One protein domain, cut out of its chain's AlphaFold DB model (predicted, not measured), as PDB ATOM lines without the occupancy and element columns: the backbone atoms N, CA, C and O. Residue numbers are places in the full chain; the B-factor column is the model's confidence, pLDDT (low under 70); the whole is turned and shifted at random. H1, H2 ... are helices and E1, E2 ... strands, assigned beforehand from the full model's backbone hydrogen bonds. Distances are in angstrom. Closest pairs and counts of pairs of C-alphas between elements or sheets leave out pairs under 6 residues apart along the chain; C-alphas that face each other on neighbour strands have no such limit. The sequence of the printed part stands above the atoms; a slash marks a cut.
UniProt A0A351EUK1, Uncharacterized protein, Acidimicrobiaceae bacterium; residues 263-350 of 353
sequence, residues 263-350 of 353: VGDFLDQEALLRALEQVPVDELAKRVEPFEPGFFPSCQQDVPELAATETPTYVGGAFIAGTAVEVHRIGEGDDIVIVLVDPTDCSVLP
ATOM      1  N   VAL A 263       4.504 -17.345  35.007       69.06
ATOM      2  CA  VAL A 263       5.901 -17.052  35.342       69.06
ATOM      3  C   VAL A 263       6.536 -18.316  35.924       69.06
ATOM      4  O   VAL A 263       6.856 -18.380  37.101       69.06
ATOM      5  N   GLY A 264       6.738 -19.314  35.062       66.44
ATOM      6  CA  GLY A 264       7.728 -20.386  35.227       66.44
ATOM      7  C   GLY A 264       7.542 -21.404  36.363       66.44
ATOM      8  O   GLY A 264       6.634 -21.337  37.187       66.44
ATOM      9  N   ASP A 265       8.463 -22.366  36.370       78.62
ATOM     10  CA  ASP A 265       8.749 -23.268  37.488       78.62
ATOM     11  C   ASP A 265      10.200 -23.022  37.920       78.62
ATOM     12  O   ASP A 265      11.109 -22.984  37.083       78.62
ATOM     13  N   PHE A 266      10.401 -22.785  39.213       83.56
ATOM     14  CA  PHE A 266      11.655 -22.326  39.798       83.56
ATOM     15  C   PHE A 266      12.089 -23.236  40.944       83.56
ATOM     16  O   PHE A 266      11.283 -23.675  41.758       83.56
ATOM     17  N   LEU A 267      13.395 -23.493  41.044       82.19
ATOM     18  CA  LEU A 267      13.956 -24.337  42.105       82.19
ATOM     19  C   LEU A 267      13.853 -23.687  43.495       82.19
ATOM     20  O   LEU A 267      13.763 -24.394  44.497       82.19
ATOM     21  N   ASP A 268      13.870 -22.356  43.541       85.06
ATOM     22  CA  ASP A 268      13.827 -21.538  44.748       85.06
ATOM     23  C   ASP A 268      13.315 -20.115  44.434       85.06
ATOM     24  O   ASP A 268      13.138 -19.720  43.278       85.06
ATOM     25  N   GLN A 269      13.048 -19.346  45.491       83.31
ATOM     26  CA  GLN A 269      12.523 -17.981  45.410       83.31
ATOM     27  C   GLN A 269      13.543 -16.973  44.850       83.31
ATOM     28  O   GLN A 269      13.155 -15.991  44.218       83.31
ATOM     29  N   GLU A 270      14.840 -17.213  45.042       84.06
ATOM     30  CA  GLU A 270      15.916 -16.343  44.555       84.06
ATOM     31  C   GLU A 270      16.009 -16.405  43.021       84.06
ATOM     32  O   GLU A 270      16.212 -15.389  42.356       84.06
ATOM     33  N   ALA A 271      15.787 -17.586  42.438       83.88
ATOM     34  CA  ALA A 271      15.688 -17.792  41.000       83.88
ATOM     35  C   ALA A 271      14.461 -17.091  40.384       83.88
ATOM     36  O   ALA A 271      14.592 -16.505  39.306       83.88
ATOM     37  N   LEU A 272      13.308 -17.092  41.070       83.88
ATOM     38  CA  LEU A 272      12.111 -16.346  40.651       83.88
ATOM     39  C   LEU A 272      12.354 -14.830  40.688       83.88
ATOM     40  O   LEU A 272      12.121 -14.151  39.690       83.88
ATOM     41  N   LEU A 273      12.868 -14.299  41.803       83.56
ATOM     42  CA  LEU A 273      13.159 -12.866  41.944       83.56
ATOM     43  C   LEU A 273      14.177 -12.398  40.892       83.56
ATOM     44  O   LEU A 273      13.901 -11.457  40.153       83.56
ATOM     45  N   ARG A 274      15.281 -13.132  40.717       83.25
ATOM     46  CA  ARG A 274      16.288 -12.879  39.671       83.25
ATOM     47  C   ARG A 274      15.712 -12.931  38.253       83.25
ATOM     48  O   ARG A 274      16.220 -12.250  37.362       83.25
ATOM     49  N   ALA A 275      14.702 -13.760  37.994       82.50
ATOM     50  CA  ALA A 275      14.029 -13.790  36.698       82.50
ATOM     51  C   ALA A 275      13.116 -12.570  36.503       82.50
ATOM     52  O   ALA A 275      13.111 -11.998  35.416       82.50
ATOM     53  N   LEU A 276      12.407 -12.135  37.548       81.00
ATOM     54  CA  LEU A 276      11.575 -10.928  37.529       81.00
ATOM     55  C   LEU A 276      12.410  -9.647  37.358       81.00
ATOM     56  O   LEU A 276      12.025  -8.792  36.568       81.00
ATOM     57  N   GLU A 277      13.586  -9.553  37.989       80.06
ATOM     58  CA  GLU A 277      14.562  -8.459  37.793       80.06
ATOM     59  C   GLU A 277      15.044  -8.314  36.336       80.06
ATOM     60  O   GLU A 277      15.463  -7.233  35.921       80.06
ATOM     61  N   GLN A 278      15.006  -9.395  35.549       80.44
ATOM     62  CA  GLN A 278      15.384  -9.384  34.131       80.44
ATOM     63  C   GLN A 278      14.226  -8.986  33.198       80.44
ATOM     64  O   GLN A 278      14.471  -8.723  32.018       80.44
ATOM     65  N   VAL A 279      12.984  -8.926  33.690       76.69
ATOM     66  CA  VAL A 279      11.833  -8.447  32.911       76.69
ATOM     67  C   VAL A 279      11.790  -6.915  32.994       76.69
ATOM     68  O   VAL A 279      11.738  -6.368  34.095       76.69
ATOM     69  N   PRO A 280      11.790  -6.180  31.867       77.38
ATOM     70  CA  PRO A 280      11.751  -4.724  31.909       77.38
ATOM     71  C   PRO A 280      10.432  -4.219  32.510       77.38
ATOM     72  O   PRO A 280       9.362  -4.782  32.266       77.38
ATOM     73  N   VAL A 281      10.498  -3.107  33.249       73.81
ATOM     74  CA  VAL A 281       9.348  -2.501  33.946       73.81
ATOM     75  C   VAL A 281       8.156  -2.250  33.012       73.81
ATOM     76  O   VAL A 281       7.023  -2.540  33.388       73.81
ATOM     77  N   ASP A 282       8.398  -1.806  31.775       72.12
ATOM     78  CA  ASP A 282       7.352  -1.591  30.762       72.12
ATOM     79  C   ASP A 282       6.619  -2.877  30.348       72.12
ATOM     80  O   ASP A 282       5.507  -2.819  29.826       72.12
ATOM     81  N   GLU A 283       7.248  -4.043  30.500       74.62
ATOM     82  CA  GLU A 283       6.620  -5.339  30.249       74.62
ATOM     83  C   GLU A 283       5.876  -5.824  31.497       74.62
ATOM     84  O   GLU A 283       4.736  -6.262  31.376       74.62
ATOM     85  N   LEU A 284       6.447  -5.656  32.696       71.69
ATOM     86  CA  LEU A 284       5.735  -5.894  33.960       71.69
ATOM     87  C   LEU A 284       4.471  -5.021  34.082       71.69
ATOM     88  O   LEU A 284       3.455  -5.496  34.578       71.69
ATOM     89  N   ALA A 285       4.490  -3.786  33.575       69.06
ATOM     90  CA  ALA A 285       3.315  -2.919  33.503       69.06
ATOM     91  C   ALA A 285       2.251  -3.460  32.527       69.06
ATOM     92  O   ALA A 285       1.104  -3.648  32.923       69.06
ATOM     93  N   LYS A 286       2.629  -3.819  31.290       68.56
ATOM     94  CA  LYS A 286       1.711  -4.416  30.291       68.56
ATOM     95  C   LYS A 286       1.105  -5.748  30.723       68.56
ATOM     96  O   LYS A 286       0.049  -6.132  30.235       68.56
ATOM     97  N   ARG A 287       1.776  -6.467  31.624       69.38
ATOM     98  CA  ARG A 287       1.262  -7.690  32.253       69.38
ATOM     99  C   ARG A 287       0.140  -7.413  33.259       69.38
ATOM    100  O   ARG A 287      -0.681  -8.292  33.469       69.38
ATOM    101  N   VAL A 288       0.095  -6.205  33.823       65.50
ATOM    102  CA  VAL A 288      -0.879  -5.729  34.825       65.50
ATOM    103  C   VAL A 288      -2.049  -4.958  34.181       65.50
ATOM    104  O   VAL A 288      -3.169  -5.011  34.682       65.50
ATOM    105  N   GLU A 289      -1.821  -4.291  33.040       57.44
ATOM    106  CA  GLU A 289      -2.836  -3.536  32.273       57.44
ATOM    107  C   GLU A 289      -4.139  -4.283  31.880       57.44
ATOM    108  O   GLU A 289      -5.174  -3.615  31.845       57.44
ATOM    109  N   PRO A 290      -4.173  -5.598  31.560       57.75
ATOM    110  CA  PRO A 290      -5.389  -6.239  31.044       57.75
ATOM    111  C   PRO A 290      -6.432  -6.624  32.110       57.75
ATOM    112  O   PRO A 290      -7.452  -7.213  31.751       57.75
ATOM    113  N   PHE A 291      -6.213  -6.326  33.397       56.78
ATOM    114  CA  PHE A 291      -7.140  -6.697  34.476       56.78
ATOM    115  C   PHE A 291      -7.971  -5.511  34.960       56.78
ATOM    116  O   PHE A 291      -7.439  -4.458  35.319       56.78
ATOM    117  N   GLU A 292      -9.289  -5.702  35.048       51.94
ATOM    118  CA  GLU A 292     -10.148  -4.760  35.763       51.94
ATOM    119  C   GLU A 292      -9.767  -4.730  37.260       51.94
ATOM    120  O   GLU A 292      -9.473  -5.779  37.845       51.94
ATOM    121  N   PRO A 293      -9.776  -3.555  37.919       47.75
ATOM    122  CA  PRO A 293      -9.488  -3.458  39.347       47.75
ATOM    123  C   PRO A 293     -10.539  -4.237  40.153       47.75
ATOM    124  O   PRO A 293     -11.705  -3.853  40.226       47.75
ATOM    125  N   GLY A 294     -10.101  -5.348  40.747       42.25
ATOM    126  CA  GLY A 294     -10.933  -6.322  41.461       42.25
ATOM    127  C   GLY A 294     -10.852  -7.743  40.890       42.25
ATOM    128  O   GLY A 294     -11.322  -8.674  41.536       42.25
ATOM    129  N   PHE A 295     -10.230  -7.942  39.721       48.91
ATOM    130  CA  PHE A 295     -10.071  -9.260  39.094       48.91
ATOM    131  C   PHE A 295      -8.845 -10.026  39.638       48.91
ATOM    132  O   PHE A 295      -7.938 -10.399  38.895       48.91
ATOM    133  N   PHE A 296      -8.805 -10.241  40.958       59.78
ATOM    134  CA  PHE A 296      -7.703 -10.916  41.660       59.78
ATOM    135  C   PHE A 296      -8.215 -12.199  42.330       59.78
ATOM    136  O   PHE A 296      -9.181 -12.122  43.089       59.78
ATOM    137  N   PRO A 297      -7.633 -13.378  42.033       61.91
ATOM    138  CA  PRO A 297      -8.329 -14.651  42.229       61.91
ATOM    139  C   PRO A 297      -8.411 -15.119  43.687       61.91
ATOM    140  O   PRO A 297      -9.431 -15.698  44.058       61.91
ATOM    141  N   SER A 298      -7.367 -14.881  44.494       63.16
ATOM    142  CA  SER A 298      -7.203 -15.563  45.787       63.16
ATOM    143  C   SER A 298      -7.150 -14.607  46.987       63.16
ATOM    144  O   SER A 298      -8.046 -14.629  47.825       63.16
ATOM    145  N   CYS A 299      -6.122 -13.753  47.078       71.00
ATOM    146  CA  CYS A 299      -5.660 -13.239  48.381       71.00
ATOM    147  C   CYS A 299      -5.706 -11.711  48.595       71.00
ATOM    148  O   CYS A 299      -5.173 -11.212  49.587       71.00
ATOM    149  N   GLN A 300      -6.334 -10.935  47.700       71.19
ATOM    150  CA  GLN A 300      -6.275  -9.461  47.769       71.19
ATOM    151  C   GLN A 300      -6.885  -8.874  49.060       71.19
ATOM    152  O   GLN A 300      -6.427  -7.832  49.518       71.19
ATOM    153  N   GLN A 301      -7.915  -9.503  49.636       71.44
ATOM    154  CA  GLN A 301      -8.609  -8.973  50.821       71.44
ATOM    155  C   GLN A 301      -7.869  -9.275  52.134       71.44
ATOM    156  O   GLN A 301      -7.994  -8.511  53.091       71.44
ATOM    157  N   ASP A 302      -7.083 -10.352  52.165       75.94
ATOM    158  CA  ASP A 302      -6.384 -10.837  53.358       75.94
ATOM    159  C   ASP A 302      -4.947 -10.299  53.469       75.94
ATOM    160  O   ASP A 302      -4.443 -10.109  54.578       75.94
ATOM    161  N   VAL A 303      -4.301  -9.969  52.341       76.06
ATOM    162  CA  VAL A 303      -2.984  -9.311  52.321       76.06
ATOM    163  C   VAL A 303      -3.157  -7.783  52.404       76.06
ATOM    164  O   VAL A 303      -3.553  -7.159  51.416       76.06
ATOM    165  N   PRO A 304      -2.815  -7.122  53.530       75.38
ATOM    166  CA  PRO A 304      -3.130  -5.704  53.743       75.38
ATOM    167  C   PRO A 304      -2.397  -4.752  52.785       75.38
ATOM    168  O   PRO A 304      -2.877  -3.653  52.525       75.38
ATOM    169  N   GLU A 305      -1.251  -5.168  52.247       72.81
ATOM    170  CA  GLU A 305      -0.456  -4.402  51.277       72.81
ATOM    171  C   GLU A 305      -1.131  -4.374  49.891       72.81
ATOM    172  O   GLU A 305      -1.120  -3.349  49.204       72.81
ATOM    173  N   LEU A 306      -1.814  -5.463  49.516       73.56
ATOM    174  CA  LEU A 306      -2.615  -5.550  48.292       73.56
ATOM    175  C   LEU A 306      -3.997  -4.906  48.477       73.56
ATOM    176  O   LEU A 306      -4.466  -4.207  47.581       73.56
ATOM    177  N   ALA A 307      -4.616  -5.071  49.651       72.12
ATOM    178  CA  ALA A 307      -5.895  -4.449  50.004       72.12
ATOM    179  C   ALA A 307      -5.832  -2.909  50.053       72.12
ATOM    180  O   ALA A 307      -6.839  -2.238  49.831       72.12
ATOM    181  N   ALA A 308      -4.659  -2.336  50.345       75.38
ATOM    182  CA  ALA A 308      -4.435  -0.890  50.370       75.38
ATOM    183  C   ALA A 308      -4.216  -0.259  48.978       75.38
ATOM    184  O   ALA A 308      -4.098   0.964  48.883       75.38
ATOM    185  N   THR A 309      -4.139  -1.065  47.913       72.06
ATOM    186  CA  THR A 309      -3.767  -0.609  46.568       72.06
ATOM    187  C   THR A 309      -4.988  -0.586  45.637       72.06
ATOM    188  O   THR A 309      -5.557  -1.627  45.322       72.06
ATOM    189  N   GLU A 310      -5.390   0.607  45.181       67.31
ATOM    190  CA  GLU A 310      -6.558   0.802  44.293       67.31
ATOM    191  C   GLU A 310      -6.284   0.432  42.817       67.31
ATOM    192  O   GLU A 310      -7.216   0.229  42.038       67.31
ATOM    193  N   THR A 311      -5.013   0.342  42.417       70.00
ATOM    194  CA  THR A 311      -4.582  -0.084  41.074       70.00
ATOM    195  C   THR A 311      -4.425  -1.604  40.986       70.00
ATOM    196  O   THR A 311      -4.095  -2.231  41.993       70.00
ATOM    197  N   PRO A 312      -4.548  -2.221  39.796       71.12
ATOM    198  CA  PRO A 312      -4.190  -3.624  39.627       71.12
ATOM    199  C   PRO A 312      -2.747  -3.923  40.059       71.12
ATOM    200  O   PRO A 312      -1.833  -3.150  39.771       71.12
ATOM    201  N   THR A 313      -2.555  -5.038  40.772       77.81
ATOM    202  CA  THR A 313      -1.246  -5.451  41.319       77.81
ATOM    203  C   THR A 313      -0.745  -6.778  40.765       77.81
ATOM    204  O   THR A 313       0.460  -6.981  40.680       77.81
ATOM    205  N   TYR A 314      -1.637  -7.702  40.409       78.94
ATOM    206  CA  TYR A 314      -1.265  -9.050  39.982       78.94
ATOM    207  C   TYR A 314      -0.534  -9.033  38.625       78.94
ATOM    208  O   TYR A 314      -1.029  -8.462  37.655       78.94
ATOM    209  N   VAL A 315       0.635  -9.677  38.567       77.44
ATOM    210  CA  VAL A 315       1.540  -9.738  37.400       77.44
ATOM    211  C   VAL A 315       1.508 -11.109  36.720       77.44
ATOM    212  O   VAL A 315       1.724 -11.207  35.510       77.44
ATOM    213  N   GLY A 316       1.306 -12.173  37.499       78.31
ATOM    214  CA  GLY A 316       1.387 -13.550  37.027       78.31
ATOM    215  C   GLY A 316       1.438 -14.580  38.154       78.31
ATOM    216  O   GLY A 316       1.534 -14.230  39.327       78.31
ATOM    217  N   GLY A 317       1.390 -15.858  37.781       80.94
ATOM    218  CA  GLY A 317       1.482 -16.992  38.708       80.94
ATOM    219  C   GLY A 317       2.703 -17.856  38.408       80.94
ATOM    220  O   GLY A 317       2.995 -18.113  37.239       80.94
ATOM    221  N   ALA A 318       3.405 -18.295  39.450       81.50
ATOM    222  CA  ALA A 318       4.660 -19.043  39.388       81.50
ATOM    223  C   ALA A 318       4.576 -20.363  40.170       81.50
ATOM    224  O   ALA A 318       3.712 -20.523  41.032       81.50
ATOM    225  N   PHE A 319       5.517 -21.279  39.925       82.88
ATOM    226  CA  PHE A 319       5.814 -22.381  40.845       82.88
ATOM    227  C   PHE A 319       7.206 -22.215  41.467       82.88
ATOM    228  O   PHE A 319       8.168 -21.891  40.773       82.88
ATOM    229  N   ILE A 320       7.313 -22.464  42.775       82.06
ATOM    230  CA  ILE A 320       8.573 -22.544  43.524       82.06
ATOM    231  C   ILE A 320       8.652 -23.934  44.159       82.06
ATOM    232  O   ILE A 320       7.845 -24.274  45.022       82.06
ATOM    233  N   ALA A 321       9.604 -24.756  43.716       82.50
ATOM    234  CA  ALA A 321       9.777 -26.153  44.125       82.50
ATOM    235  C   ALA A 321       8.488 -27.009  44.019       82.50
ATOM    236  O   ALA A 321       8.300 -27.960  44.780       82.50
ATOM    237  N   GLY A 322       7.599 -26.672  43.074       76.62
ATOM    238  CA  GLY A 322       6.286 -27.300  42.885       76.62
ATOM    239  C   GLY A 322       5.122 -26.687  43.685       76.62
ATOM    240  O   GLY A 322       3.980 -27.084  43.462       76.62
ATOM    241  N   THR A 323       5.364 -25.713  44.569       80.12
ATOM    242  CA  THR A 323       4.313 -24.931  45.249       80.12
ATOM    243  C   THR A 323       3.905 -23.739  44.384       80.12
ATOM    244  O   THR A 323       4.776 -23.029  43.888       80.12
ATOM    245  N   ALA A 324       2.605 -23.506  44.188       82.38
ATOM    246  CA  ALA A 324       2.109 -22.348  43.438       82.38
ATOM    247  C   ALA A 324       2.269 -21.043  44.243       82.38
ATOM    248  O   ALA A 324       2.076 -21.049  45.453       82.38
ATOM    249  N   VAL A 325       2.589 -19.934  43.573       84.25
ATOM    250  CA  VAL A 325       2.795 -18.602  44.173       84.25
ATOM    251  C   VAL A 325       2.232 -17.521  43.246       84.25
ATOM    252  O   VAL A 325       2.495 -17.536  42.043       84.25
ATOM    253  N   GLU A 326       1.486 -16.562  43.792       84.50
ATOM    254  CA  GLU A 326       1.010 -15.376  43.070       84.50
ATOM    255  C   GLU A 326       2.060 -14.255  43.138       84.50
ATOM    256  O   GLU A 326       2.611 -13.951  44.200       84.50
ATOM    257  N   VAL A 327       2.361 -13.644  41.988       84.69
ATOM    258  CA  VAL A 327       3.342 -12.558  41.849       84.69
ATOM    259  C   VAL A 327       2.603 -11.235  41.700       84.69
ATOM    260  O   VAL A 327       1.895 -11.013  40.715       84.69
ATOM    261  N   HIS A 328       2.811 -10.327  42.649       82.50
ATOM    262  CA  HIS A 328       2.226  -8.992  42.661       82.50
ATOM    263  C   HIS A 328       3.293  -7.897  42.556       82.50
ATOM    264  O   HIS A 328       4.435  -8.051  42.987       82.50
ATOM    265  N   ARG A 329       2.879  -6.759  42.006       82.06
ATOM    266  CA  ARG A 329       3.614  -5.504  41.879       82.06
ATOM    267  C   ARG A 329       2.839  -4.411  42.605       82.06
ATOM    268  O   ARG A 329       1.657  -4.210  42.338       82.06
ATOM    269  N   ILE A 330       3.522  -3.672  43.469       81.44
ATOM    270  CA  ILE A 330       3.023  -2.448  44.106       81.44
ATOM    271  C   ILE A 330       3.937  -1.296  43.664       81.44
ATOM    272  O   ILE A 330       5.150  -1.477  43.572       81.44
ATOM    273  N   GLY A 331       3.365  -0.123  43.382       75.88
ATOM    274  CA  GLY A 331       4.107   1.061  42.934       75.88
ATOM    275  C   GLY A 331       4.170   1.250  41.412       75.88
ATOM    276  O   GLY A 331       3.670   0.440  40.627       75.88
ATOM    277  N   GLU A 332       4.769   2.365  40.994       69.44
ATOM    278  CA  GLU A 332       4.862   2.815  39.600       69.44
ATOM    279  C   GLU A 332       6.252   3.417  39.318       69.44
ATOM    280  O   GLU A 332       6.916   3.910  40.228       69.44
ATOM    281  N   GLY A 333       6.699   3.379  38.058       69.50
ATOM    282  CA  GLY A 333       8.024   3.870  37.670       69.50
ATOM    283  C   GLY A 333       9.150   3.044  38.294       69.50
ATOM    284  O   GLY A 333       9.127   1.818  38.212       69.50
ATOM    285  N   ASP A 334      10.120   3.722  38.904       67.50
ATOM    286  CA  ASP A 334      11.284   3.098  39.544       67.50
ATOM    287  C   ASP A 334      10.990   2.584  40.974       67.50
ATOM    288  O   ASP A 334      11.700   1.711  41.470       67.50
ATOM    289  N   ASP A 335       9.930   3.075  41.633       74.25
ATOM    290  CA  ASP A 335       9.553   2.731  43.019       74.25
ATOM    291  C   ASP A 335       8.689   1.447  43.089       74.25
ATOM    292  O   ASP A 335       7.647   1.400  43.749       74.25
ATOM    293  N   ILE A 336       9.091   0.394  42.369       76.06
ATOM    294  CA  ILE A 336       8.365  -0.885  42.304       76.06
ATOM    295  C   ILE A 336       8.806  -1.844  43.413       76.06
ATOM    296  O   ILE A 336       9.984  -2.172  43.549       76.06
ATOM    297  N   VAL A 337       7.825  -2.386  44.136       82.56
ATOM    298  CA  VAL A 337       7.990  -3.510  45.064       82.56
ATOM    299  C   VAL A 337       7.315  -4.748  44.477       82.56
ATOM    300  O   VAL A 337       6.142  -4.701  44.102       82.56
ATOM    301  N   ILE A 338       8.047  -5.862  44.419       84.19
ATOM    302  CA  ILE A 338       7.487  -7.182  44.114       84.19
ATOM    303  C   ILE A 338       7.080  -7.861  45.423       84.19
ATOM    304  O   ILE A 338       7.886  -7.970  46.346       84.19
ATOM    305  N   VAL A 339       5.838  -8.334  45.482       84.81
ATOM    306  CA  VAL A 339       5.271  -9.086  46.607       84.81
ATOM    307  C   VAL A 339       4.905 -10.480  46.104       84.81
ATOM    308  O   VAL A 339       4.256 -10.618  45.069       84.81
ATOM    309  N   LEU A 340       5.341 -11.512  46.822       85.88
ATOM    310  CA  LEU A 340       5.047 -12.911  46.516       85.88
ATOM    311  C   LEU A 340       4.068 -13.445  47.562       85.88
ATOM    312  O   LEU A 340       4.303 -13.265  48.756       85.88
ATOM    313  N   VAL A 341       2.982 -14.084  47.128       85.69
ATOM    314  CA  VAL A 341       1.901 -14.554  48.010       85.69
ATOM    315  C   VAL A 341       1.629 -16.036  47.769       85.69
ATOM    316  O   VAL A 341       1.500 -16.459  46.621       85.69
ATOM    317  N   ASP A 342       1.524 -16.832  48.833       84.56
ATOM    318  CA  ASP A 342       1.029 -18.208  48.733       84.56
ATOM    319  C   ASP A 342      -0.512 -18.185  48.595       84.56
ATOM    320  O   ASP A 342      -1.197 -17.695  49.496       84.56
ATOM    321  N   PRO A 343      -1.099 -18.691  47.491       79.62
ATOM    322  CA  PRO A 343      -2.542 -18.644  47.258       79.62
ATOM    323  C   PRO A 343      -3.348 -19.602  48.152       79.62
ATOM    324  O   PRO A 343      -4.575 -19.615  48.074       79.62
ATOM    325  N   THR A 344      -2.695 -20.441  48.966       78.56
ATOM    326  CA  THR A 344      -3.361 -21.446  49.810       78.56
ATOM    327  C   THR A 344      -3.616 -20.980  51.244       78.56
ATOM    328  O   THR A 344      -4.586 -21.432  51.855       78.56
ATOM    329  N   ASP A 345      -2.793 -20.066  51.773       81.94
ATOM    330  CA  ASP A 345      -2.969 -19.460  53.104       81.94
ATOM    331  C   ASP A 345      -2.896 -17.920  53.117       81.94
ATOM    332  O   ASP A 345      -3.056 -17.306  54.175       81.94
ATOM    333  N   CYS A 346      -2.693 -17.298  51.951       82.31
ATOM    334  CA  CYS A 346      -2.532 -15.857  51.759       82.31
ATOM    335  C   CYS A 346      -1.377 -15.231  52.556       82.31
ATOM    336  O   CYS A 346      -1.374 -14.026  52.826       82.31
ATOM    337  N   SER A 347      -0.363 -16.023  52.917       84.00
ATOM    338  CA  SER A 347       0.866 -15.503  53.507       84.00
ATOM    339  C   SER A 347       1.740 -14.806  52.459       84.00
ATOM    340  O   SER A 347       1.916 -15.272  51.331       84.00
ATOM    341  N   VAL A 348       2.320 -13.666  52.844       84.75
ATOM    342  CA  VAL A 348       3.367 -13.005  52.056       84.75
ATOM    343  C   VAL A 348       4.680 -13.745  52.290       84.75
ATOM    344  O   VAL A 348       5.190 -13.784  53.414       84.75
ATOM    345  N   LEU A 349       5.248 -14.307  51.224       79.88
ATOM    346  CA  LEU A 349       6.570 -14.919  51.261       79.88
ATOM    347  C   LEU A 349       7.621 -13.810  51.438       79.88
ATOM    348  O   LEU A 349       7.645 -12.853  50.657       79.88
ATOM    349  N   PRO A 350       8.505 -13.895  52.449       70.19
ATOM    350  CA  PRO A 350       9.465 -12.837  52.723       70.19
ATOM    351  C   PRO A 350      10.461 -12.734  51.568       70.19
ATOM    352  O   PRO A 350      11.162 -13.701  51.277       70.19
TER     353      PRO A 350
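What this domain is: This is residues 263 to 350 of the 353 residues of an uncharacterized protein of Acidimicrobiaceae bacterium (UniProt A0A351EUK1). A strongly twisted, curled sheet of four strands has two short helices, H1 and H2, over one face. A long stretch without a named element, residues 289 to 303, loops round the outside from H2 to H3, a very short helix that grazes the sheet, and the last residues fold back beside E4. The printed part has 88 residues, with three named helices and four named strands in the order E1 H1 H2 H3 E2 E3 E4; the class is mixed, helices and strands. The sheet runs E1 E2 E3 E4 and is mixed, with E1 parallel to E2 and the other neighbours antiparallel. The whole is compact, with a radius of gyration of the C-alphas of 12.2 A, and rounded, spanning 32 by 29 by 21 A.

How they stand to each other: E1, residues 263 to 266, is an edge strand and the parallel neighbour of E2, residues 314 to 320, at 20 degrees, with N 263 and O 317 2.8 A apart. E2 forms a hairpin with E3, residues 323 to 330, at 149 degrees; N 318 and O 325 are 2.9 A apart. E3 forms a hairpin with E4, residues 337 to 341, the other edge strand, at 151 degrees; N 328 and O 339 are 2.8 A apart. E2 E3 E4 are a meander, each strand the antiparallel neighbour of the one before. H1, residues 269 to 276, is on the sheet; its closest C-alphas to E1 are those of Leu 272 and Phe 266, 6.1 A apart. H2, residues 281 to 288, is on the sheet too; its closest C-alphas to E2 are those of Val 288 and Val 315, 5.3 A apart. H1 and H2 are only just apart, at 8.5 A. H3, residues 304 to 307, only grazes the sheet with residues 305 to 306. E1, H1 H2 H3 and E2 form a strand-helix-strand unit, two parallel neighbour strands with helices between. Every O i to N i+4 pair is within hydrogen-bond range in H1, 3 of 4 are in H2, and H3 is too short for such a pair; its one O i to N i+3 pair is not within range.

Where its parts are: E1 begins at C-alpha 263 (5.901, -17.052, 35.342). H1 is 10.6 A long and H2 10.8 A. E2 measures 17.1 A, and E3 22.5 A from C-alpha 323 (4.313, -24.931, 45.249). E4 measures 13.0 A and ends at C-alpha 341 (1.901, -14.554, 48.010).

The domain as a whole: The C-alphas farthest apart are those of Leu 267 and Glu 310, 32.5 A. The printed part has no cut. The link from H2 to H3 is long, with 15 residues. Residues 340 to 341 of E4 pair with residues 348 to 349, antiparallel. The mean pLDDT of the printed part is 75.2, and residues 263 to 264, 285 to 298, 310 and 332 to 334 are under 70.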